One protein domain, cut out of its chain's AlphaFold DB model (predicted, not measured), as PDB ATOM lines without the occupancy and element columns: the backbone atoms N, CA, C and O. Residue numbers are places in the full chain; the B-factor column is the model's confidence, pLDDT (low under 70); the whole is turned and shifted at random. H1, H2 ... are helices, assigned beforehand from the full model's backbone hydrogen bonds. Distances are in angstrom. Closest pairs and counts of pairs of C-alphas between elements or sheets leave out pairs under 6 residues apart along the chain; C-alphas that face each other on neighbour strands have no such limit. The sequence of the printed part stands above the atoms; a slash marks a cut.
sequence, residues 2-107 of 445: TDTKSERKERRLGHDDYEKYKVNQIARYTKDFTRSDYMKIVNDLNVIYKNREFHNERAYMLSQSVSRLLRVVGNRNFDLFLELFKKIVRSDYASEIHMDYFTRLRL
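What this domain is: This is residues 2 to 107 of the 445 residues of an uncharacterized protein of Muricauda sp (UniProt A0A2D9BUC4). Three helices, H3, H4 and H5, stand in a triangle as a loose up-and-down bundle; on H4, the helix nearest the middle of the whole domain, H2 crosses steeply and short H6 packs as well. H1 stands about perpendicular to H2, near it but touching no helix, with its centre the farthest from the mean of the C-alphas, at 18.5 A. The printed part has 106 residues with six named helices, H1 to H6 in chain order, and no named strand, an all-helix class. The whole is compact, with a radius of gyration of the C-alphas of 14.0 A and spans of 37 by 35 by 25 A.

Where its parts are: H1 takes residues 4 to 10, from C-alpha 4 at (130.201, 141.513, 164.318). H2, residues 15 to 29, is 21.2 A long. H3, residues 35 to 50, measures 23.6 A. H4, residues 57 to 76, measures 29.2 A. H5, residues 78 to 89, measures 16.2 A. H6, residues 100 to 104, ends at C-alpha 104 (113.142, 132.473, 172.809).

How they stand to each other: H4 is the hub, touching H2, H5 and H6. H3, H4 and H5 form an up and down bundle, each running against the one before. H4 and H5, a hairpin, touch at a shallow tilt of 27 degrees, opposite ways; their closest C-alphas, Gly 74 and Phe 81, are 4.9 A apart. H3 touches H5, closest at C-alphas Val 42 and Ile 88, 6.7 A, but is close to H4 without clearly touching. H2 touches H4 with residues 22 to 27 alone, closest at C-alphas Val 23 and Arg 68, 5.9 A, at 67 degrees, only just steep. H6 touches H4, closest at C-alphas Tyr 101 and Arg 71, 5.2 A. H1 and H2 are close but not clearly touching, about perpendicular at 77 degrees. Every O i to N i+4 pair is within hydrogen-bond range in H1, H2, H4 and H5; H3 has 11 of 12, and H6 has 0 of 1 but 2 of 2 O i to N i+3 pairs.

The domain as a whole: The C-alphas of Arg 12 and Arg 90 are farthest apart, 38.4 A. The printed part has no cut and no long link. Residues 2 to 6 and 52 to 57 have pLDDT under 70.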
ATOM      1  N   THR A   2     130.495 142.557 157.660       37.50
ATOM      2  CA  THR A   2     131.498 143.115 158.572       37.50
ATOM      3  C   THR A   2     131.578 142.311 159.867       37.50
ATOM      4  O   THR A   2     130.590 141.725 160.313       37.50
ATOM      5  N   ASP A   3     132.775 142.280 160.446       50.09
ATOM      6  CA  ASP A   3     133.078 141.682 161.742       50.09
ATOM      7  C   ASP A   3     132.055 142.154 162.796       50.09
ATOM      8  O   ASP A   3     131.918 143.347 163.078       50.09
ATOM      9  N   THR A   4     131.282 141.218 163.355       54.38
ATOM     10  CA  THR A   4     130.201 141.513 164.318       54.38
ATOM     11  C   THR A   4     130.689 142.256 165.561       54.38
ATOM     12  O   THR A   4     129.907 142.981 166.187       54.38
ATOM     13  N   LYS A   5     131.980 142.129 165.908       57.72
ATOM     14  CA  LYS A   5     132.602 142.911 166.982       57.72
ATOM     15  C   LYS A   5     132.728 144.391 166.607       57.72
ATOM     16  O   LYS A   5     132.581 145.223 167.503       57.72
ATOM     17  N   SER A   6     132.938 144.715 165.329       64.06
ATOM     18  CA  SER A   6     133.006 146.089 164.811       64.06
ATOM     19  C   SER A   6     131.633 146.753 164.831       64.06
ATOM     20  O   SER A   6     131.466 147.782 165.474       64.06
ATOM     21  N   GLU A   7     130.602 146.107 164.273       73.81
ATOM     22  CA  GLU A   7     129.258 146.703 164.190       73.81
ATOM     23  C   GLU A   7     128.622 146.922 165.575       73.81
ATOM     24  O   GLU A   7     127.978 147.943 165.822       73.81
ATOM     25  N   ARG A   8     128.815 145.987 166.517       74.94
ATOM     26  CA  ARG A   8     128.332 146.161 167.897       74.94
ATOM     27  C   ARG A   8     129.005 147.356 168.582       74.94
ATOM     28  O   ARG A   8     128.320 148.124 169.257       74.94
ATOM     29  N   LYS A   9     130.325 147.508 168.408       70.56
ATOM     30  CA  LYS A   9     131.108 148.625 168.967       70.56
ATOM     31  C   LYS A   9     130.726 149.957 168.322       70.56
ATOM     32  O   LYS A   9     130.495 150.921 169.043       70.56
ATOM     33  N   GLU A  10     130.579 149.991 167.001       77.81
ATOM     34  CA  GLU A  10     130.127 151.164 166.240       77.81
ATOM     35  C   GLU A  10     128.741 151.636 166.695       77.81
ATOM     36  O   GLU A  10     128.513 152.831 166.868       77.81
ATOM     37  N   ARG A  11     127.824 150.698 166.964       79.50
ATOM     38  CA  ARG A  11     126.466 151.005 167.440       79.50
ATOM     39  C   ARG A  11     126.374 151.265 168.946       79.50
ATOM     40  O   ARG A  11     125.301 151.637 169.409       79.50
ATOM     41  N   ARG A  12     127.459 151.060 169.705       82.81
ATOM     42  CA  ARG A  12     127.507 151.186 171.176       82.81
ATOM     43  C   ARG A  12     126.391 150.411 171.892       82.81
ATOM     44  O   ARG A  12     125.869 150.864 172.905       82.81
ATOM     45  N   LEU A  13     126.012 149.247 171.361       83.94
ATOM     46  CA  LEU A  13     124.968 148.407 171.953       83.94
ATOM     47  C   LEU A  13     125.574 147.366 172.898       83.94
ATOM     48  O   LEU A  13     126.584 146.730 172.575       83.94
ATOM     49  N   GLY A  14     124.904 147.137 174.029       84.31
ATOM     50  CA  GLY A  14     125.119 145.943 174.845       84.31
ATOM     51  C   GLY A  14     124.791 144.665 174.062       84.31
ATOM     52  O   GLY A  14     124.164 144.711 173.002       84.31
ATOM     53  N   HIS A  15     125.219 143.503 174.569       81.88
ATOM     54  CA  HIS A  15     124.993 142.224 173.883       81.88
ATOM     55  C   HIS A  15     123.500 141.957 173.625       81.88
ATOM     56  O   HIS A  15     123.120 141.697 172.484       81.88
ATOM     57  N   ASP A  16     122.647 142.118 174.638       82.12
ATOM     58  CA  ASP A  16     121.213 141.825 174.522       82.12
ATOM     59  C   ASP A  16     120.482 142.755 173.550       82.12
ATOM     60  O   ASP A  16     119.623 142.319 172.779       82.12
ATOM     61  N   ASP A  17     120.830 144.040 173.545       85.56
ATOM     62  CA  ASP A  17     120.218 145.004 172.631       85.56
ATOM     63  C   ASP A  17     120.708 144.811 171.196       85.56
ATOM     64  O   ASP A  17     119.933 144.968 170.248       85.56
ATOM     65  N   TYR A  18     121.956 144.371 171.022       86.25
ATOM     66  CA  TYR A  18     122.468 143.952 169.724       86.25
ATOM     67  C   TYR A  18     121.753 142.696 169.199       86.25
ATOM     68  O   TYR A  18     121.375 142.649 168.024       86.25
ATOM     69  N   GLU A  19     121.479 141.712 170.059       85.31
ATOM     70  CA  GLU A  19     120.687 140.533 169.690       85.31
ATOM     71  C   GLU A  19     119.263 140.907 169.260       85.31
ATOM     72  O   GLU A  19     118.789 140.459 168.211       85.31
ATOM     73  N   LYS A  20     118.584 141.781 170.017       87.75
ATOM     74  CA  LYS A  20     117.259 142.306 169.634       87.75
ATOM     75  C   LYS A  20     117.315 143.024 168.286       87.75
ATOM     76  O   LYS A  20     116.457 142.795 167.432       87.75
ATOM     77  N   TYR A  21     118.328 143.866 168.075       89.81
ATOM     78  CA  TYR A  21     118.533 144.578 166.818       89.81
ATOM     79  C   TYR A  21     118.655 143.612 165.628       89.81
ATOM     80  O   TYR A  21     117.932 143.767 164.641       89.81
ATOM     81  N   LYS A  22     119.503 142.577 165.723       90.31
ATOM     82  CA  LYS A  22     119.688 141.595 164.640       90.31
ATOM     83  C   LYS A  22     118.429 140.786 164.347       90.31
ATOM     84  O   LYS A  22     118.093 140.584 163.182       90.31
ATOM     85  N   VAL A  23     117.699 140.372 165.380       90.50
ATOM     86  CA  VAL A  23     116.420 139.667 165.209       90.50
ATOM     87  C   VAL A  23     115.393 140.551 164.497       90.50
ATOM     88  O   VAL A  23     114.722 140.084 163.579       90.50
ATOM     89  N   ASN A  24     115.318 141.840 164.839       92.25
ATOM     90  CA  ASN A  24     114.429 142.790 164.165       92.25
ATOM     91  C   ASN A  24     114.817 143.024 162.698       92.25
ATOM     92  O   ASN A  24     113.935 143.144 161.849       92.25
ATOM     93  N   GLN A  25     116.114 143.062 162.379       93.00
ATOM     94  CA  GLN A  25     116.586 143.147 160.992       93.00
ATOM     95  C   GLN A  25     116.137 141.933 160.172       93.00
ATOM     96  O   GLN A  25     115.563 142.098 159.099       93.00
ATOM     97  N   ILE A  26     116.309 140.721 160.708       92.75
ATOM     98  CA  ILE A  26     115.862 139.487 160.042       92.75
ATOM     99  C   ILE A  26     114.336 139.474 159.880       92.75
ATOM    100  O   ILE A  26     113.830 139.113 158.818       92.75
ATOM    101  N   ALA A  27     113.586 139.911 160.895       93.31
ATOM    102  CA  ALA A  27     112.129 139.999 160.819       93.31
ATOM    103  C   ALA A  27     111.648 140.969 159.727       93.31
ATOM    104  O   ALA A  27     110.690 140.658 159.023       93.31
ATOM    105  N   ARG A  28     112.323 142.114 159.555       93.62
ATOM    106  CA  ARG A  28     112.028 143.075 158.480       93.62
ATOM    107  C   ARG A  28     112.385 142.514 157.108       93.62
ATOM    108  O   ARG A  28     111.558 142.569 156.209       93.62
ATOM    109  N   TYR A  29     113.582 141.947 156.973       93.44
ATOM    110  CA  TYR A  29     114.067 141.389 155.710       93.44
ATOM    111  C   TYR A  29     113.183 140.248 155.196       93.44
ATOM    112  O   TYR A  29     112.919 140.145 154.006       93.44
ATOM    113  N   THR A  30     112.683 139.410 156.105       93.69
ATOM    114  CA  THR A  30     111.890 138.225 155.754       93.69
ATOM    115  C   THR A  30     110.379 138.452 155.827       93.69
ATOM    116  O   THR A  30     109.607 137.489 155.817       93.69
ATOM    117  N   LYS A  31     109.924 139.708 155.938       91.75
ATOM    118  CA  LYS A  31     108.508 140.052 156.142       91.75
ATOM    119  C   LYS A  31     107.607 139.461 155.055       91.75
ATOM    120  O   LYS A  31     106.611 138.831 155.396       91.75
ATOM    121  N   ASP A  32     108.026 139.586 153.799       92.81
ATOM    122  CA  ASP A  32     107.235 139.209 152.622       92.81
ATOM    123  C   ASP A  32     107.673 137.862 152.019       92.81
ATOM    124  O   ASP A  32     107.289 137.505 150.909       92.81
ATOM    125  N   PHE A  33     108.489 137.094 152.750       95.00
ATOM    126  CA  PHE A  33     108.973 135.797 152.281       95.00
ATOM    127  C   PHE A  33     107.848 134.766 152.266       95.00
ATOM    128  O   PHE A  33     107.159 134.541 153.267       95.00
ATOM    129  N   THR A  34     107.732 134.074 151.139       93.25
ATOM    130  CA  THR A  34     106.868 132.913 150.963       93.25
ATOM    131  C   THR A  34     107.518 131.653 151.537       93.25
ATOM    132  O   THR A  34     108.713 131.604 151.836       93.25
ATOM    133  N   ARG A  35     106.741 130.569 151.643       93.06
ATOM    134  CA  ARG A  35     107.269 129.239 151.994       93.06
ATOM    135  C   ARG A  35     108.427 128.817 151.081       93.06
ATOM    136  O   ARG A  35     109.394 128.236 151.569       93.06
ATOM    137  N   SER A  36     108.338 129.115 149.781       93.81
ATOM    138  CA  SER A  36     109.378 128.773 148.803       93.81
ATOM    139  C   SER A  36     110.698 129.478 149.118       93.81
ATOM    140  O   SER A  36     111.751 128.844 149.091       93.81
ATOM    141  N   ASP A  37     110.639 130.749 149.519       94.25
ATOM    142  CA  ASP A  37     111.831 131.540 149.839       94.25
ATOM    143  C   ASP A  37     112.581 130.958 151.039       94.25
ATOM    144  O   ASP A  37     113.791 130.739 150.980       94.25
ATOM    145  N   TYR A  38     111.865 130.594 152.106       93.19
ATOM    146  CA  TYR A  38     112.488 129.929 153.254       93.19
ATOM    147  C   TYR A  38     113.066 128.556 152.899       93.19
ATOM    148  O   TYR A  38     114.144 128.192 153.372       93.19
ATOM    149  N   MET A  39     112.376 127.788 152.053       90.44
ATOM    150  CA  MET A  39     112.870 126.482 151.613       90.44
ATOM    151  C   MET A  39     114.121 126.594 150.747       90.44
ATOM    152  O   MET A  39     114.980 125.708 150.841       90.44
ATOM    153  N   LYS A  40     114.228 127.666 149.951       91.38
ATOM    154  CA  LYS A  40     115.423 128.012 149.182       91.38
ATOM    155  C   LYS A  40     116.596 128.316 150.110       91.38
ATOM    156  O   LYS A  40     117.631 127.688 149.950       91.38
ATOM    157  N   ILE A  41     116.402 129.134 151.150       89.44
ATOM    158  CA  ILE A  41     117.454 129.418 152.148       89.44
ATOM    159  C   ILE A  41     118.016 128.122 152.735       89.44
ATOM    160  O   ILE A  41     119.227 127.941 152.768       89.44
ATOM    161  N   VAL A  42     117.159 127.187 153.161       85.94
ATOM    162  CA  VAL A  42     117.630 125.915 153.742       85.94
ATOM    163  C   VAL A  42     118.406 125.063 152.731       85.94
ATOM    164  O   VAL A  42     119.358 124.388 153.109       85.94
ATOM    165  N   ASN A  43     118.029 125.090 151.450       86.81
ATOM    166  CA  ASN A  43     118.794 124.406 150.406       86.81
ATOM    167  C   ASN A  43     120.154 125.075 150.178       86.81
ATOM    168  O   ASN A  43     121.167 124.382 150.111       86.81
ATOM    169  N   ASP A  44     120.174 126.404 150.113       87.94
ATOM    170  CA  ASP A  44     121.387 127.187 149.894       87.94
ATOM    171  C   ASP A  44     122.376 127.003 151.057       87.94
ATOM    172  O   ASP A  44     123.575 126.877 150.818       87.94
ATOM    173  N   LEU A  45     121.897 126.870 152.304       84.94
ATOM    174  CA  LEU A  45     122.740 126.554 153.470       84.94
ATOM    175  C   LEU A  45     123.546 125.263 153.279       84.94
ATOM    176  O   LEU A  45     124.729 125.229 153.608       84.94
ATOM    177  N   ASN A  46     122.939 124.222 152.704       77.75
ATOM    178  CA  ASN A  46     123.641 122.963 152.440       77.75
ATOM    179  C   ASN A  46     124.708 123.104 151.362       77.75
ATOM    180  O   ASN A  46     125.764 122.484 151.458       77.75
ATOM    181  N   VAL A  47     124.434 123.910 150.336       82.75
ATOM    182  CA  VAL A  47     125.411 124.202 149.281       82.75
ATOM    183  C   VAL A  47     126.586 124.987 149.862       82.75
ATOM    184  O   VAL A  47     127.735 124.636 149.608       82.75
ATOM    185  N   ILE A  48     126.302 125.999 150.687       80.75
ATOM    186  CA  ILE A  48     127.316 126.814 151.361       80.75
ATOM    187  C   ILE A  48     128.189 125.946 152.271       80.75
ATOM    188  O   ILE A  48     129.409 126.031 152.189       80.75
ATOM    189  N   TYR A  49     127.588 125.082 153.094       77.06
ATOM    190  CA  TYR A  49     128.334 124.235 154.027       77.06
ATOM    191  C   TYR A  49     129.254 123.226 153.330       77.06
ATOM    192  O   TYR A  49     130.347 122.950 153.814       77.06
ATOM    193  N   LYS A  50     128.848 122.702 152.166       77.94
ATOM    194  CA  LYS A  50     129.681 121.782 151.371       77.94
ATOM    195  C   LYS A  50     130.896 122.459 150.736       77.94
ATOM    196  O   LYS A  50     131.805 121.762 150.284       77.94
ATOM    197  N   ASN A  51     130.931 123.789 150.688       79.94
ATOM    198  CA  ASN A  51     132.070 124.523 150.165       79.94
ATOM    199  C   ASN A  51     133.122 124.733 151.272       79.94
ATOM    200  O   ASN A  51     132.900 125.476 152.227       79.94
ATOM    201  N   ARG A  52     134.282 124.072 151.138       59.59
ATOM    202  CA  ARG A  52     135.322 123.997 152.185       59.59
ATOM    203  C   ARG A  52     135.908 125.352 152.605       59.59
ATOM    204  O   ARG A  52     136.443 125.455 153.703       59.59
ATOM    205  N   GLU A  53     135.770 126.396 151.787       64.44
ATOM    206  CA  GLU A  53     136.184 127.768 152.139       64.44
ATOM    207  C   GLU A  53     135.359 128.387 153.287       64.44
ATOM    208  O   GLU A  53     135.694 129.461 153.792       64.44
ATOM    209  N   PHE A  54     134.266 127.735 153.700       60.44
ATOM    210  CA  PHE A  54     133.366 128.223 154.745       60.44
ATOM    211  C   PHE A  54     133.697 127.724 156.159       60.44
ATOM    212  O   PHE A  54     133.128 128.233 157.128       60.44
ATOM    213  N   HIS A  55     134.610 126.759 156.306       60.19
ATOM    214  CA  HIS A  55     135.036 126.263 157.614       60.19
ATOM    215  C   HIS A  55     135.908 127.330 158.290       60.19
ATOM    216  O   HIS A  55     137.020 127.538 157.823       60.19
ATOM    217  N   ASN A  56     135.354 128.064 159.275       65.31
ATOM    218  CA  ASN A  56     135.986 128.931 160.305       65.31
ATOM    219  C   ASN A  56     134.926 129.921 160.868       65.31
ATOM    220  O   ASN A  56     133.735 129.612 160.859       65.31
ATOM    221  N   GLU A  57     135.311 131.122 161.335       63.34
ATOM    222  CA  GLU A  57     134.444 132.166 161.936       63.34
ATOM    223  C   GLU A  57     133.139 132.454 161.160       63.34
ATOM    224  O   GLU A  57     132.111 132.810 161.745       63.34
ATOM    225  N   ARG A  58     133.150 132.258 159.835       70.62
ATOM    226  CA  ARG A  58     131.975 132.422 158.965       70.62
ATOM    227  C   ARG A  58     130.878 131.389 159.245       70.62
ATOM    228  O   ARG A  58     129.701 131.745 159.183       70.62
ATOM    229  N   ALA A  59     131.235 130.155 159.604       72.69
ATOM    230  CA  ALA A  59     130.284 129.107 159.975       72.69
ATOM    231  C   ALA A  59     129.543 129.449 161.278       72.69
ATOM    232  O   ALA A  59     128.318 129.318 161.340       72.69
ATOM    233  N   TYR A  60     130.255 129.991 162.272       76.25
ATOM    234  CA  TYR A  60     129.662 130.467 163.527       76.25
ATOM    235  C   TYR A  60     128.670 131.617 163.289       76.25
ATOM    236  O   TYR A  60     127.538 131.598 163.777       76.25
ATOM    237  N   MET A  61     129.049 132.612 162.478       78.69
ATOM    238  CA  MET A  61     128.156 133.725 162.130       78.69
ATOM    239  C   MET A  61     126.903 133.268 161.373       78.69
ATOM    240  O   MET A  61     125.802 133.781 161.615       78.69
ATOM    241  N   LEU A  62     127.067 132.312 160.456       81.62
ATOM    242  CA  LEU A  62     125.956 131.707 159.732       81.62
ATOM    243  C   LEU A  62     125.016 130.985 160.700       81.62
ATOM    244  O   LEU A  62     123.810 131.220 160.657       81.62
ATOM    245  N   SER A  63     125.567 130.220 161.639       84.50
ATOM    246  CA  SER A  63     124.809 129.452 162.628       84.50
ATOM    247  C   SER A  63     123.939 130.352 163.499       84.50
ATOM    248  O   SER A  63     122.728 130.152 163.612       84.50
ATOM    249  N   GLN A  64     124.527 131.433 164.016       85.50
ATOM    250  CA  GLN A  64     123.808 132.463 164.765       85.50
ATOM    251  C   GLN A  64     122.686 133.102 163.932       85.50
ATOM    252  O   GLN A  64     121.595 133.380 164.429       85.50
ATOM    253  N   SER A  65     122.920 133.329 162.639       87.56
ATOM    254  CA  SER A  65     121.913 133.901 161.739       87.56
ATOM    255  C   SER A  65     120.761 132.929 161.471       87.56
ATOM    256  O   SER A  65     119.602 133.347 161.482       87.56
ATOM    257  N   VAL A  66     121.056 131.637 161.303       89.62
ATOM    258  CA  VAL A  66     120.052 130.575 161.142       89.62
ATOM    259  C   VAL A  66     119.233 130.398 162.420       89.62
ATOM    260  O   VAL A  66     118.007 130.343 162.341       89.62
ATOM    261  N   SER A  67     119.866 130.412 163.596       90.94
ATOM    262  CA  SER A  67     119.159 130.399 164.883       90.94
ATOM    263  C   SER A  67     118.170 131.567 165.001       90.94
ATOM    264  O   SER A  67     116.977 131.383 165.270       90.94
ATOM    265  N   ARG A  68     118.622 132.794 164.705       92.00
ATOM    266  CA  ARG A  68     117.757 133.985 164.726       92.00
ATOM    267  C   ARG A  68     116.630 133.899 163.693       92.00
ATOM    268  O   ARG A  68     115.511 134.307 163.999       92.00
ATOM    269  N   LEU A  69     116.888 133.353 162.502       92.94
ATOM    270  CA  LEU A  69     115.861 133.098 161.487       92.94
ATOM    271  C   LEU A  69     114.796 132.130 162.012       92.94
ATOM    272  O   LEU A  69     113.608 132.436 161.939       92.94
ATOM    273  N   LEU A  70     115.209 131.003 162.599       93.75
ATOM    274  CA  LEU A  70     114.307 130.023 163.204       93.75
ATOM    275  C   LEU A  70     113.467 130.636 164.327       93.75
ATOM    276  O   LEU A  70     112.259 130.403 164.380       93.75
ATOM    277  N   ARG A  71     114.064 131.493 165.162       94.06
ATOM    278  CA  ARG A  71     113.340 132.272 166.178       94.06
ATOM    279  C   ARG A  71     112.272 133.175 165.557       94.06
ATOM    280  O   ARG A  71     111.147 133.223 166.056       94.06
ATOM    281  N   VAL A  72     112.617 133.926 164.508       94.81
ATOM    282  CA  VAL A  72     111.680 134.832 163.820       94.81
ATOM    283  C   VAL A  72     110.521 134.040 163.222       94.81
ATOM    284  O   VAL A  72     109.362 134.370 163.477       94.81
ATOM    285  N   VAL A  73     110.821 132.971 162.479       95.06
ATOM    286  CA  VAL A  73     109.795 132.149 161.828       95.06
ATOM    287  C   VAL A  73     108.918 131.460 162.868       95.06
ATOM    288  O   VAL A  73     107.704 131.600 162.793       95.06
ATOM    289  N   GLY A  74     109.490 130.818 163.889       94.44
ATOM    290  CA  GLY A  74     108.718 130.106 164.916       94.44
ATOM    291  C   GLY A  74     107.773 131.001 165.719       94.44
ATOM    292  O   GLY A  74     106.702 130.560 166.142       94.44
ATOM    293  N   ASN A  75     108.115 132.284 165.868       94.12
ATOM    294  CA  ASN A  75     107.253 133.268 166.518       94.12
ATOM    295  C   ASN A  75     106.163 133.845 165.602       94.12
ATOM    296  O   ASN A  75     105.160 134.335 166.120       94.12
ATOM    297  N   ARG A  76     106.333 133.779 164.274       93.38
ATOM    298  CA  ARG A  76     105.381 134.308 163.282       93.38
ATOM    299  C   ARG A  76     104.455 133.232 162.708       93.38
ATOM    300  O   ARG A  76     103.254 133.449 162.626       93.38
ATOM    301  N   ASN A  77     105.011 132.095 162.298       94.62
ATOM    302  CA  ASN A  77     104.312 130.960 161.701       94.62
ATOM    303  C   ASN A  77     104.969 129.656 162.189       94.62
ATOM    304  O   ASN A  77     106.055 129.280 161.743       94.62
ATOM    305  N   PHE A  78     104.310 128.989 163.137       95.94
ATOM    306  CA  PHE A  78     104.881 127.829 163.816       95.94
ATOM    307  C   PHE A  78     104.921 126.574 162.933       95.94
ATOM    308  O   PHE A  78     105.907 125.842 162.975       95.94
ATOM    309  N   ASP A  79     103.918 126.364 162.083       95.62
ATOM    310  CA  ASP A  79     103.881 125.213 161.172       95.62
ATOM    311  C   ASP A  79     105.036 125.262 160.173       95.62
ATOM    312  O   ASP A  79     105.769 124.284 160.001       95.62
ATOM    313  N   LEU A  80     105.281 126.443 159.593       95.50
ATOM    314  CA  LEU A  80     106.432 126.659 158.724       95.50
ATOM    315  C   LEU A  80     107.748 126.425 159.475       95.50
ATOM    316  O   LEU A  80     108.662 125.808 158.933       95.50
ATOM    317  N   PHE A  81     107.851 126.865 160.731       95.69
ATOM    318  CA  PHE A  81     109.018 126.572 161.562       95.69
ATOM    319  C   PHE A  81     109.241 125.065 161.741       95.69
ATOM    320  O   PHE A  81     110.372 124.610 161.573       95.69
ATOM    321  N   LEU A  82     108.195 124.280 162.020       95.81
ATOM    322  CA  LEU A  82     108.319 122.825 162.154       95.81
ATOM    323  C   LEU A  82     108.799 122.173 160.851       95.81
ATOM    324  O   LEU A  82     109.588 121.226 160.891       95.81
ATOM    325  N   GLU A  83     108.354 122.664 159.694       95.31
ATOM    326  CA  GLU A  83     108.852 122.199 158.396       95.31
ATOM    327  C   GLU A  83     110.338 122.522 158.191       95.31
ATOM    328  O   GLU A  83     111.113 121.637 157.815       95.31
ATOM    329  N   LEU A  84     110.748 123.762 158.475       93.69
ATOM    330  CA  LEU A  84     112.145 124.181 158.349       93.69
ATOM    331  C   LEU A  84     113.044 123.405 159.311       93.69
ATOM    332  O   LEU A  84     114.072 122.883 158.885       93.69
ATOM    333  N   PHE A  85     112.628 123.245 160.568       93.75
ATOM    334  CA  PHE A  85     113.350 122.465 161.571       93.75
ATOM    335  C   PHE A  85     113.585 121.022 161.103       93.75
ATOM    336  O   PHE A  85     114.714 120.535 161.141       93.75
ATOM    337  N   LYS A  86     112.549 120.345 160.582       93.62
ATOM    338  CA  LYS A  86     112.678 118.972 160.054       93.62
ATOM    339  C   LYS A  86     113.717 118.872 158.942       93.62
ATOM    340  O   LYS A  86     114.418 117.862 158.874       93.62
ATOM    341  N   LYS A  87     113.765 119.869 158.055       91.38
ATOM    342  CA  LYS A  87     114.679 119.900 156.908       91.38
ATOM    343  C   LYS A  87     116.110 120.198 157.347       91.38
ATOM    344  O   LYS A  87     117.030 119.524 156.902       91.38
ATOM    345  N   ILE A  88     116.268 121.143 158.267       89.94
ATOM    346  CA  ILE A  88     117.553 121.547 158.834       89.94
ATOM    347  C   ILE A  88     118.199 120.413 159.631       89.94
ATOM    348  O   ILE A  88     119.357 120.097 159.398       89.94
ATOM    349  N   VAL A  89     117.466 119.745 160.523       89.19
ATOM    350  CA  VAL A  89     118.040 118.670 161.356       89.19
ATOM    351  C   VAL A  89     118.498 117.461 160.532       89.19
ATOM    352  O   VAL A  89     119.369 116.709 160.954       89.19
ATOM    353  N   ARG A  90     117.918 117.260 159.346       87.94
ATOM    354  CA  ARG A  90     118.326 116.202 158.406       87.94
ATOM    355  C   ARG A  90     119.484 116.605 157.501       87.94
ATOM    356  O   ARG A  90     119.867 115.823 156.639       87.94
ATOM    357  N   SER A  91     119.961 117.832 157.636       85.19
ATOM    358  CA  SER A  91     120.988 118.388 156.780       85.19
ATOM    359  C   SER A  91     122.378 118.210 157.378       85.19
ATOM    360  O   SER A  91     122.516 118.122 158.598       85.19
ATOM    361  N   ASP A  92     123.402 118.211 156.526       80.31
ATOM    362  CA  ASP A  92     124.802 118.071 156.952       80.31
ATOM    363  C   ASP A  92     125.241 119.224 157.877       80.31
ATOM    364  O   ASP A  92     126.144 119.064 158.687       80.31
ATOM    365  N   TYR A  93     124.558 120.373 157.806       79.81
ATOM    366  CA  TYR A  93     124.828 121.559 158.622       79.81
ATOM    367  C   TYR A  93     124.181 121.521 160.024       79.81
ATOM    368  O   TYR A  93     124.365 122.440 160.819       79.81
ATOM    369  N   ALA A  94     123.396 120.489 160.359       83.50
ATOM    370  CA  ALA A  94     122.595 120.461 161.588       83.50
ATOM    371  C   ALA A  94     123.418 120.638 162.878       83.50
ATOM    372  O   ALA A  94     122.971 121.333 163.790       83.50
ATOM    373  N   SER A  95     124.607 120.030 162.947       78.69
ATOM    374  CA  SER A  95     125.496 120.073 164.117       78.69
ATOM    375  C   SER A  95     126.075 121.457 164.398       78.69
ATOM    376  O   SER A  95     126.468 121.731 165.527       78.69
ATOM    377  N   GLU A  96     126.112 122.334 163.397       81.19
ATOM    378  CA  GLU A  96     126.681 123.674 163.524       81.19
ATOM    379  C   GLU A  96     125.685 124.680 164.101       81.19
ATOM    380  O   GLU A  96     126.083 125.758 164.534       81.19
ATOM    381  N   ILE A  97     124.382 124.381 164.078       82.88
ATOM    382  CA  ILE A  97     123.337 125.354 164.403       82.88
ATOM    383  C   ILE A  97     123.181 125.502 165.914       82.88
ATOM    384  O   ILE A  97     122.809 124.566 166.619       82.88
ATOM    385  N   HIS A  98     123.371 126.726 166.402       81.31
ATOM    386  CA  HIS A  98     123.096 127.068 167.787       81.31
ATOM    387  C   HIS A  98     121.596 126.984 168.080       81.31
ATOM    388  O   HIS A  98     120.763 127.555 167.378       81.31
ATOM    389  N   MET A  99     121.258 126.284 169.157       82.56
ATOM    390  CA  MET A  99     119.874 125.990 169.543       82.56
ATOM    391  C   MET A  99     119.318 126.986 170.577       82.56
ATOM    392  O   MET A  99     118.288 126.732 171.200       82.56
ATOM    393  N   ASP A 100     119.956 128.149 170.757       77.50
ATOM    394  CA  ASP A 100     119.545 129.171 171.736       77.50
ATOM    395  C   ASP A 100     118.128 129.715 171.471       77.50
ATOM    396  O   ASP A 100     117.453 130.201 172.384       77.50
ATOM    397  N   TYR A 101     117.630 129.572 170.237       83.50
ATOM    398  CA  TYR A 101     116.276 129.963 169.867       83.50
ATOM    399  C   TYR A 101     115.182 129.230 170.657       83.50
ATOM    400  O   TYR A 101     114.111 129.816 170.819       83.50
ATOM    401  N   PHE A 102     115.416 128.015 171.179       87.19
ATOM    402  CA  PHE A 102     114.412 127.261 171.952       87.19
ATOM    403  C   PHE A 102     113.875 128.066 173.144       87.19
ATOM    404  O   PHE A 102     112.661 128.172 173.317       87.19
ATOM    405  N   THR A 103     114.766 128.730 173.886       85.06
ATOM    406  CA  THR A 103     114.417 129.586 175.037       85.06
ATOM    407  C   THR A 103     113.668 130.865 174.645       85.06
ATOM    408  O   THR A 103     113.108 131.561 175.488       85.06
ATOM    409  N   ARG A 104     113.648 131.202 173.350       89.69
ATOM    410  CA  ARG A 104     113.142 132.473 172.809       89.69
ATOM    411  C   ARG A 104     111.908 132.299 171.912       89.69
ATOM    412  O   ARG A 104     111.451 133.279 171.305       89.69
ATOM    413  N   LEU A 105     111.379 131.077 171.806       92.44
ATOM    414  CA  LEU A 105     110.133 130.765 171.104       92.44
ATOM    415  C   LEU A 105     108.912 131.040 171.996       92.44
ATOM    416  O   LEU A 105     108.854 130.655 173.160       92.44
ATOM    417  N   ARG A 106     107.884 131.666 171.420       92.00
ATOM    418  CA  ARG A 106     106.575 131.897 172.041       92.00
ATOM    419  C   ARG A 106     105.713 130.648 171.880       92.00
ATOM    420  O   ARG A 106     104.944 130.520 170.919       92.00
ATOM    421  N   LEU A 107     105.872 129.723 172.821       93.12
ATOM    422  CA  LEU A 107     105.195 128.429 172.831       93.12
ATOM    423  C   LEU A 107     103.983 128.454 173.776       93.12
ATOM    424  O   LEU A 107     104.123 128.671 174.976       93.12
TER     425      LEU A 107